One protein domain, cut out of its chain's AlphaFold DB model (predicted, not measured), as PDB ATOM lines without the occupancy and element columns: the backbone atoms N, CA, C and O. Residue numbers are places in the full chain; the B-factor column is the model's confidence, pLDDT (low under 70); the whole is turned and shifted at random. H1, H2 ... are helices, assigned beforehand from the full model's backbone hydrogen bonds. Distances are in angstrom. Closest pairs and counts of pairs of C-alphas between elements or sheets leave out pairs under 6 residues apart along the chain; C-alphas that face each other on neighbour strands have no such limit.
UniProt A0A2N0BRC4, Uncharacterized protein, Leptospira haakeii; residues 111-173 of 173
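This is residues 111 to 173 of the 173 residues of an uncharacterized protein of Leptospira haakeii (UniProt A0A2N0BRC4). A small knot of four crossed helices: the two longest, H1 and H3, lie on opposite sides of the shorter H2 and H4, which fill the space between them. The loop of residues 124 to 133 reaches out at one end, and the beginning of H3 lies at the other. The printed part has 63 residues with four named helices, H1 to H4 in chain order, and no named strand; the class is all helix. It is compact, with a radius of gyration of the C-alphas of 10.8 A, and elongated, spanning 33 by 20 by 20 A.

H1, residues 111 to 123, touches H4, residues 164 to 171; they run opposite ways at a steep tilt of 36 degrees, only just steep, and their closest C-alphas, of Gly 117 and Leu 168, are 5.4 A apart. H1 also touches the hub H2, residues 134 to 141, closest at the C-alphas of Leu 120 and Ile 135, 7.0 A; the two form a helical hairpin, opposite ways at a steep tilt of 39 degrees. H2 touches H4, the same way at a steep tilt of 59 degrees, with the C-alphas of Thr 136 and Asp 164 closest at 5.8 A. H3, residues 146 to 158, touches H2 with residues 149 to 153 alone; the C-alphas of Leu 140 and Leu 149 are closest, at 6.4 A. H3 and H4 are close but not clearly touching and about perpendicular, at 77 degrees, with the C-alphas of Leu 156 and Val 167 closest at 6.8 A. H1 and H3 are apart. In H1, H2, H3 and H4 every O i to N i+4 pair is within hydrogen-bond range.

H1 begins at C-alpha 111, (98.932, -12.729, 70.582), and is 18.5 A long. H2 is 10.5 A, H3 18.4 A and H4 10.6 A, ending at C-alpha 171, (94.637, -5.972, 76.941).

The C-alphas of Ile 127 and Val 147 are the two farthest apart, 33.1 A. The printed part has no cut. The links H2 to H3 and H3 to H4 are tight, and H1 to H2 is short. Mean pLDDT of the printed part is 88.2; residues 126, 127 and 173 are under 70.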
ATOM      1  N   LYS A 111     100.019 -12.044  71.288       83.62
ATOM      2  CA  LYS A 111      98.932 -12.729  70.582       83.62
ATOM      3  C   LYS A 111      97.882 -13.279  71.554       83.62
ATOM      4  O   LYS A 111      96.693 -13.136  71.297       83.62
ATOM      5  N   GLU A 112      98.314 -13.878  72.659       89.88
ATOM      6  CA  GLU A 112      97.433 -14.459  73.676       89.88
ATOM      7  C   GLU A 112      96.655 -13.369  74.425       89.88
ATOM      8  O   GLU A 112      95.462 -13.539  74.672       89.88
ATOM      9  N   LEU A 113      97.295 -12.224  74.698       88.62
ATOM     10  CA  LEU A 113      96.636 -11.030  75.244       88.62
ATOM     11  C   LEU A 113      95.545 -10.509  74.303       88.62
ATOM     12  O   LEU A 113      94.426 -10.250  74.743       88.62
ATOM     13  N   LYS A 114      95.835 -10.427  72.998       87.31
ATOM     14  CA  LYS A 114      94.839 -10.029  71.998       87.31
ATOM     15  C   LYS A 114      93.662 -11.006  71.943       87.31
ATOM     16  O   LYS A 114      92.516 -10.574  71.939       87.31
ATOM     17  N   GLU A 115      93.932 -12.311  71.911       93.31
ATOM     18  CA  GLU A 115      92.877 -13.334  71.901       93.31
ATOM     19  C   GLU A 115      92.010 -13.272  73.173       93.31
ATOM     20  O   GLU A 115      90.790 -13.410  73.088       93.31
ATOM     21  N   LEU A 116      92.619 -13.014  74.339       94.25
ATOM     22  CA  LEU A 116      91.898 -12.785  75.593       94.25
ATOM     23  C   LEU A 116      90.997 -11.544  75.499       94.25
ATOM     24  O   LEU A 116      89.829 -11.608  75.878       94.25
ATOM     25  N   GLY A 117      91.504 -10.439  74.949       93.25
ATOM     26  CA  GLY A 117      90.721  -9.222  74.720       93.25
ATOM     27  C   GLY A 117      89.528  -9.448  73.793       93.25
ATOM     28  O   GLY A 117      88.405  -9.073  74.130       93.25
ATOM     29  N   ASP A 118      89.747 -10.121  72.662       94.56
ATOM     30  CA  ASP A 118      88.697 -10.454  71.692       94.56
ATOM     31  C   ASP A 118      87.607 -11.345  72.335       94.56
ATOM     32  O   ASP A 118      86.404 -11.124  72.130       94.56
ATOM     33  N   TYR A 119      88.011 -12.313  73.166       95.12
ATOM     34  CA  TYR A 119      87.093 -13.169  73.918       95.12
ATOM     35  C   TYR A 119      86.277 -12.375  74.944       95.12
ATOM     36  O   TYR A 119      85.049 -12.474  74.961       95.12
ATOM     37  N   LEU A 120      86.929 -11.561  75.778       93.94
ATOM     38  CA  LEU A 120      86.261 -10.757  76.804       93.94
ATOM     39  C   LEU A 120      85.288  -9.751  76.186       93.94
ATOM     40  O   LEU A 120      84.145  -9.656  76.628       93.94
ATOM     41  N   ASN A 121      85.688  -9.071  75.110       92.62
ATOM     42  CA  ASN A 121      84.838  -8.115  74.398       92.62
ATOM     43  C   ASN A 121      83.567  -8.764  73.815       92.62
ATOM     44  O   ASN A 121      82.538  -8.100  73.674       92.62
ATOM     45  N   SER A 122      83.632 -10.058  73.485       92.62
ATOM     46  CA  SER A 122      82.500 -10.826  72.951       92.62
ATOM     47  C   SER A 122      81.578 -11.391  74.038       92.62
ATOM     48  O   SER A 122      80.406 -11.638  73.763       92.62
ATOM     49  N   ASN A 123      82.090 -11.613  75.254       91.25
ATOM     50  CA  ASN A 123      81.367 -12.301  76.332       91.25
ATOM     51  C   ASN A 123      80.902 -11.372  77.468       91.25
ATOM     52  O   ASN A 123      80.006 -11.747  78.222       91.25
ATOM     53  N   LEU A 124      81.477 -10.175  77.608       89.25
ATOM     54  CA  LEU A 124      81.072  -9.219  78.639       89.25
ATOM     55  C   LEU A 124      79.770  -8.493  78.279       89.25
ATOM     56  O   LEU A 124      79.607  -7.949  77.185       89.25
ATOM     57  N   SER A 125      78.856  -8.417  79.251       75.88
ATOM     58  CA  SER A 125      77.688  -7.538  79.167       75.88
ATOM     59  C   SER A 125      78.134  -6.078  79.243       75.88
ATOM     60  O   SER A 125      78.832  -5.675  80.169       75.88
ATOM     61  N   ARG A 126      77.702  -5.254  78.283       68.06
ATOM     62  CA  ARG A 126      78.085  -3.832  78.197       68.06
ATOM     63  C   ARG A 126      77.314  -2.913  79.150       68.06
ATOM     64  O   ARG A 126      77.533  -1.707  79.125       68.06
ATOM     65  N   ILE A 127      76.377  -3.452  79.932       66.31
ATOM     66  CA  ILE A 127      75.419  -2.645  80.701       66.31
ATOM     67  C   ILE A 127      75.927  -2.379  82.126       66.31
ATOM     68  O   ILE A 127      75.773  -1.263  82.613       66.31
ATOM     69  N   THR A 128      76.577  -3.351  82.777       80.75
ATOM     70  CA  THR A 128      77.127  -3.199  84.140       80.75
ATOM     71  C   THR A 128      78.300  -4.148  84.388       80.75
ATOM     72  O   THR A 128      78.203  -5.332  84.068       80.75
ATOM     73  N   CYS A 129      79.367  -3.653  85.020       86.44
ATOM     74  CA  CYS A 129      80.437  -4.488  85.565       86.44
ATOM     75  C   CYS A 129      79.974  -5.186  86.856       86.44
ATOM     76  O   CYS A 129      79.430  -4.526  87.739       86.44
ATOM     77  N   ASP A 130      80.212  -6.493  86.982       90.31
ATOM     78  CA  ASP A 130      79.898  -7.285  88.182       90.31
ATOM     79  C   ASP A 130      81.090  -7.449  89.148       90.31
ATOM     80  O   ASP A 130      80.991  -8.156  90.150       90.31
ATOM     81  N   HIS A 131      82.215  -6.791  88.847       91.31
ATOM     82  CA  HIS A 131      83.487  -6.849  89.573       91.31
ATOM     83  C   HIS A 131      84.028  -8.272  89.793       91.31
ATOM     84  O   HIS A 131      84.786  -8.516  90.733       91.31
ATOM     85  N   SER A 132      83.663  -9.216  88.921       93.69
ATOM     86  CA  SER A 132      84.148 -10.592  88.957       93.69
ATOM     87  C   SER A 132      85.236 -10.842  87.907       93.69
ATOM     88  O   SER A 132      85.402 -10.067  86.968       93.69
ATOM     89  N   LEU A 133      86.005 -11.920  88.089       94.62
ATOM     90  CA  LEU A 133      87.064 -12.377  87.172       94.62
ATOM     91  C   LEU A 133      86.703 -13.737  86.539       94.62
ATOM     92  O   LEU A 133      87.572 -14.568  86.252       94.62
ATOM     93  N   VAL A 134      85.404 -14.039  86.465       95.50
ATOM     94  CA  VAL A 134      84.887 -15.376  86.137       95.50
ATOM     95  C   VAL A 134      85.133 -15.703  84.669       95.50
ATOM     96  O   VAL A 134      85.553 -16.819  84.356       95.50
ATOM     97  N   ILE A 135      84.919 -14.740  83.770       95.38
ATOM     98  CA  ILE A 135      85.040 -14.955  82.325       95.38
ATOM     99  C   ILE A 135      86.516 -15.126  81.942       95.38
ATOM    100  O   ILE A 135      86.858 -16.047  81.198       95.38
ATOM    101  N   THR A 136      87.399 -14.302  82.511       95.56
ATOM    102  CA  THR A 136      88.854 -14.393  82.329       95.56
ATOM    103  C   THR A 136      89.379 -15.741  82.814       95.56
ATOM    104  O   THR A 136      90.108 -16.413  82.085       95.56
ATOM    105  N   ARG A 137      88.990 -16.183  84.023       96.06
ATOM    106  CA  ARG A 137      89.410 -17.498  84.543       96.06
ATOM    107  C   ARG A 137      88.946 -18.633  83.645       96.06
ATOM    108  O   ARG A 137      89.767 -19.472  83.298       96.06
ATOM    109  N   LYS A 138      87.677 -18.621  83.228       96.19
ATOM    110  CA  LYS A 138      87.115 -19.655  82.354       96.19
ATOM    111  C   LYS A 138      87.914 -19.795  81.055       96.19
ATOM    112  O   LYS A 138      88.276 -20.902  80.680       96.19
ATOM    113  N   TYR A 139      88.230 -18.678  80.400       95.69
ATOM    114  CA  TYR A 139      89.021 -18.685  79.167       95.69
ATOM    115  C   TYR A 139      90.433 -19.258  79.364       95.69
ATOM    116  O   TYR A 139      90.928 -20.013  78.529       95.69
ATOM    117  N   LEU A 140      91.094 -18.898  80.466       94.75
ATOM    118  CA  LEU A 140      92.459 -19.339  80.749       94.75
ATOM    119  C   LEU A 140      92.519 -20.804  81.217       94.75
ATOM    120  O   LEU A 140      93.476 -21.506  80.898       94.75
ATOM    121  N   GLU A 141      91.506 -21.287  81.940       95.69
ATOM    122  CA  GLU A 141      91.406 -22.680  82.405       95.69
ATOM    123  C   GLU A 141      91.367 -23.696  81.257       95.69
ATOM    124  O   GLU A 141      91.844 -24.818  81.417       95.69
ATOM    125  N   GLU A 142      90.849 -23.304  80.092       91.62
ATOM    126  CA  GLU A 142      90.824 -24.149  78.893       91.62
ATOM    127  C   GLU A 142      92.205 -24.285  78.225       91.62
ATOM    128  O   GLU A 142      92.424 -25.211  77.444       91.62
ATOM    129  N   LYS A 143      93.141 -23.373  78.521       90.50
ATOM    130  CA  LYS A 143      94.424 -23.239  77.810       90.50
ATOM    131  C   LYS A 143      95.652 -23.576  78.655       90.50
ATOM    132  O   LYS A 143      96.664 -23.992  78.098       90.50
ATOM    133  N   TYR A 144      95.576 -23.406  79.973       91.94
ATOM    134  CA  TYR A 144      96.735 -23.487  80.862       91.94
ATOM    135  C   TYR A 144      96.500 -24.448  82.030       91.94
ATOM    136  O   TYR A 144      95.380 -24.637  82.503       91.94
ATOM    137  N   SER A 145      97.578 -25.036  82.553       91.25
ATOM    138  CA  SER A 145      97.500 -25.833  83.779       91.25
ATOM    139  C   SER A 145      97.101 -24.969  84.982       91.25
ATOM    140  O   SER A 145      97.292 -23.755  84.998       91.25
ATOM    141  N   LYS A 146      96.624 -25.594  86.068       90.00
ATOM    142  CA  LYS A 146      96.267 -24.870  87.308       90.00
ATOM    143  C   LYS A 146      97.415 -24.022  87.875       90.00
ATOM    144  O   LYS A 146      97.165 -22.979  88.480       90.00
ATOM    145  N   VAL A 147      98.663 -24.474  87.714       86.25
ATOM    146  CA  VAL A 147      99.852 -23.751  88.195       86.25
ATOM    147  C   VAL A 147     100.095 -22.504  87.348       86.25
ATOM    148  O   VAL A 147     100.293 -21.423  87.900       86.25
ATOM    149  N   GLU A 148     100.033 -22.638  86.024       86.44
ATOM    150  CA  GLU A 148     100.175 -21.524  85.080       86.44
ATOM    151  C   GLU A 148      99.035 -20.520  85.228       86.44
ATOM    152  O   GLU A 148      99.299 -19.331  85.370       86.44
ATOM    153  N   LEU A 149      97.788 -20.990  85.322       91.06
ATOM    154  CA  LEU A 149      96.612 -20.157  85.568       91.06
ATOM    155  C   LEU A 149      96.793 -19.272  86.802       91.06
ATOM    156  O   LEU A 149      96.526 -18.076  86.746       91.06
ATOM    157  N   LYS A 150      97.261 -19.839  87.923       89.81
ATOM    158  CA  LYS A 150      97.499 -19.059  89.143       89.81
ATOM    159  C   LYS A 150      98.505 -17.937  88.891       89.81
ATOM    160  O   LYS A 150      98.271 -16.821  89.339       89.81
ATOM    161  N   ARG A 151      99.592 -18.226  88.171       84.69
ATOM    162  CA  ARG A 151     100.601 -17.222  87.820       84.69
ATOM    163  C   ARG A 151     100.019 -16.147  86.894       84.69
ATOM    164  O   ARG A 151     100.186 -14.973  87.193       84.69
ATOM    165  N   ILE A 152      99.293 -16.535  85.837       88.81
ATOM    166  CA  ILE A 152      98.673 -15.605  84.873       88.81
ATOM    167  C   ILE A 152      97.710 -14.661  85.591       88.81
ATOM    168  O   ILE A 152      97.742 -13.457  85.370       88.81
ATOM    169  N   ILE A 153      96.877 -15.190  86.486       91.50
ATOM    170  CA  ILE A 153      95.935 -14.374  87.252       91.50
ATOM    171  C   ILE A 153      96.667 -13.399  88.179       91.50
ATOM    172  O   ILE A 153      96.296 -12.230  88.217       91.50
ATOM    173  N   THR A 154      97.706 -13.847  88.894       86.19
ATOM    174  CA  THR A 154      98.525 -12.950  89.724       86.19
ATOM    175  C   THR A 154      99.115 -11.819  88.888       86.19
ATOM    176  O   THR A 154      99.047 -10.664  89.292       86.19
ATOM    177  N   ALA A 155      99.640 -12.128  87.705       82.25
ATOM    178  CA  ALA A 155     100.184 -11.124  86.809       82.25
ATOM    179  C   ALA A 155      99.136 -10.118  86.324       82.25
ATOM    180  O   ALA A 155      99.352  -8.912  86.412       82.25
ATOM    181  N   LEU A 156      97.971 -10.594  85.868       86.19
ATOM    182  CA  LEU A 156      96.867  -9.716  85.473       86.19
ATOM    183  C   LEU A 156      96.483  -8.764  86.617       86.19
ATOM    184  O   LEU A 156      96.308  -7.573  86.379       86.19
ATOM    185  N   GLN A 157      96.434  -9.259  87.857       86.44
ATOM    186  CA  GLN A 157      96.139  -8.461  89.052       86.44
ATOM    187  C   GLN A 157      97.253  -7.466  89.406       86.44
ATOM    188  O   GLN A 157      96.953  -6.320  89.739       86.44
ATOM    189  N   ASN A 158      98.527  -7.854  89.281       79.25
ATOM    190  CA  ASN A 158      99.668  -6.945  89.449       79.25
ATOM    191  C   ASN A 158      99.617  -5.780  88.443       79.25
ATOM    192  O   ASN A 158     100.059  -4.676  88.752       79.25
ATOM    193  N   HIS A 159      99.007  -6.005  87.276       78.44
ATOM    194  CA  HIS A 159      98.735  -4.987  86.262       78.44
ATOM    195  C   HIS A 159      97.339  -4.342  86.374       78.44
ATOM    196  O   HIS A 159      96.904  -3.656  85.454       78.44
ATOM    197  N   GLY A 160      96.627  -4.517  87.492       80.25
ATOM    198  CA  GLY A 160      95.353  -3.842  87.763       80.25
ATOM    199  C   GLY A 160      94.103  -4.527  87.201       80.25
ATOM    200  O   GLY A 160      93.046  -3.915  87.201       80.25
ATOM    201  N   GLY A 161      94.201  -5.770  86.724       88.75
ATOM    202  CA  GLY A 161      93.082  -6.580  86.235       88.75
ATOM    203  C   GLY A 161      92.421  -7.419  87.332       88.75
ATOM    204  O   GLY A 161      92.646  -8.630  87.394       88.75
ATOM    205  N   PHE A 162      91.625  -6.802  88.208       91.12
ATOM    206  CA  PHE A 162      90.916  -7.489  89.297       91.12
ATOM    207  C   PHE A 162      89.496  -7.939  88.911       91.12
ATOM    208  O   PHE A 162      89.027  -8.943  89.454       91.12
ATOM    209  N   CYS A 163      88.848  -7.273  87.948       94.12
ATOM    210  CA  CYS A 163      87.643  -7.738  87.237       94.12
ATOM    211  C   CYS A 163      87.935  -8.057  85.758       94.12
ATOM    212  O   CYS A 163      88.880  -7.540  85.161       94.12
ATOM    213  N   ASP A 164      87.031  -8.799  85.116       94.94
ATOM    214  CA  ASP A 164      87.019  -9.055  83.669       94.94
ATOM    215  C   ASP A 164      87.038  -7.750  82.845       94.94
ATOM    216  O   ASP A 164      87.620  -7.681  81.763       94.94
ATOM    217  N   CYS A 165      86.436  -6.690  83.388       91.75
ATOM    218  CA  CYS A 165      86.358  -5.363  82.792       91.75
ATOM    219  C   CYS A 165      87.704  -4.623  82.722       91.75
ATOM    220  O   CYS A 165      88.034  -4.008  81.709       91.75
ATOM    221  N   GLU A 166      88.489  -4.712  83.789       91.62
ATOM    222  CA  GLU A 166      89.820  -4.126  83.921       91.62
ATOM    223  C   GLU A 166      90.814  -4.935  83.099       91.62
ATOM    224  O   GLU A 166      91.637  -4.359  82.396       91.62
ATOM    225  N   VAL A 167      90.690  -6.269  83.103       91.50
ATOM    226  CA  VAL A 167      91.477  -7.122  82.208       91.50
ATOM    227  C   VAL A 167      91.229  -6.727  80.754       91.50
ATOM    228  O   VAL A 167      92.194  -6.482  80.037       91.50
ATOM    229  N   LEU A 168      89.967  -6.587  80.324       91.19
ATOM    230  CA  LEU A 168      89.636  -6.131  78.969       91.19
ATOM    231  C   LEU A 168      90.263  -4.764  78.657       91.19
ATOM    232  O   LEU A 168      90.865  -4.605  77.593       91.19
ATOM    233  N   ALA A 169      90.145  -3.795  79.568       85.69
ATOM    234  CA  ALA A 169      90.736  -2.468  79.400       85.69
ATOM    235  C   ALA A 169      92.265  -2.532  79.238       85.69
ATOM    236  O   ALA A 169      92.823  -1.828  78.404       85.69
ATOM    237  N   ASN A 170      92.935  -3.416  79.978       82.31
ATOM    238  CA  ASN A 170      94.389  -3.551  79.951       82.31
ATOM    239  C   ASN A 170      94.928  -4.249  78.693       82.31
ATOM    240  O   ASN A 170      96.049  -3.964  78.278       82.31
ATOM    241  N   VAL A 171      94.163  -5.164  78.086       82.12
ATOM    242  CA  VAL A 171      94.637  -5.972  76.941       82.12
ATOM    243  C   VAL A 171      94.222  -5.435  75.568       82.12
ATOM    244  O   VAL A 171      94.612  -6.008  74.552       82.12
ATOM    245  N   THR A 172      93.424  -4.363  75.515       73.44
ATOM    246  CA  THR A 172      92.904  -3.773  74.264       73.44
ATOM    247  C   THR A 172      93.510  -2.411  73.897       73.44
ATOM    248  O   THR A 172      93.073  -1.811  72.914       73.44
ATOM    249  N   LEU A 173      94.515  -1.939  74.649       52.16
ATOM    250  CA  LEU A 173      95.241  -0.677  74.415       52.16
ATOM    251  C   LEU A 173      96.340  -0.778  73.345       52.16
ATOM    252  O   LEU A 173      97.038  -1.815  73.283       52.16
TER     253      LEU A 173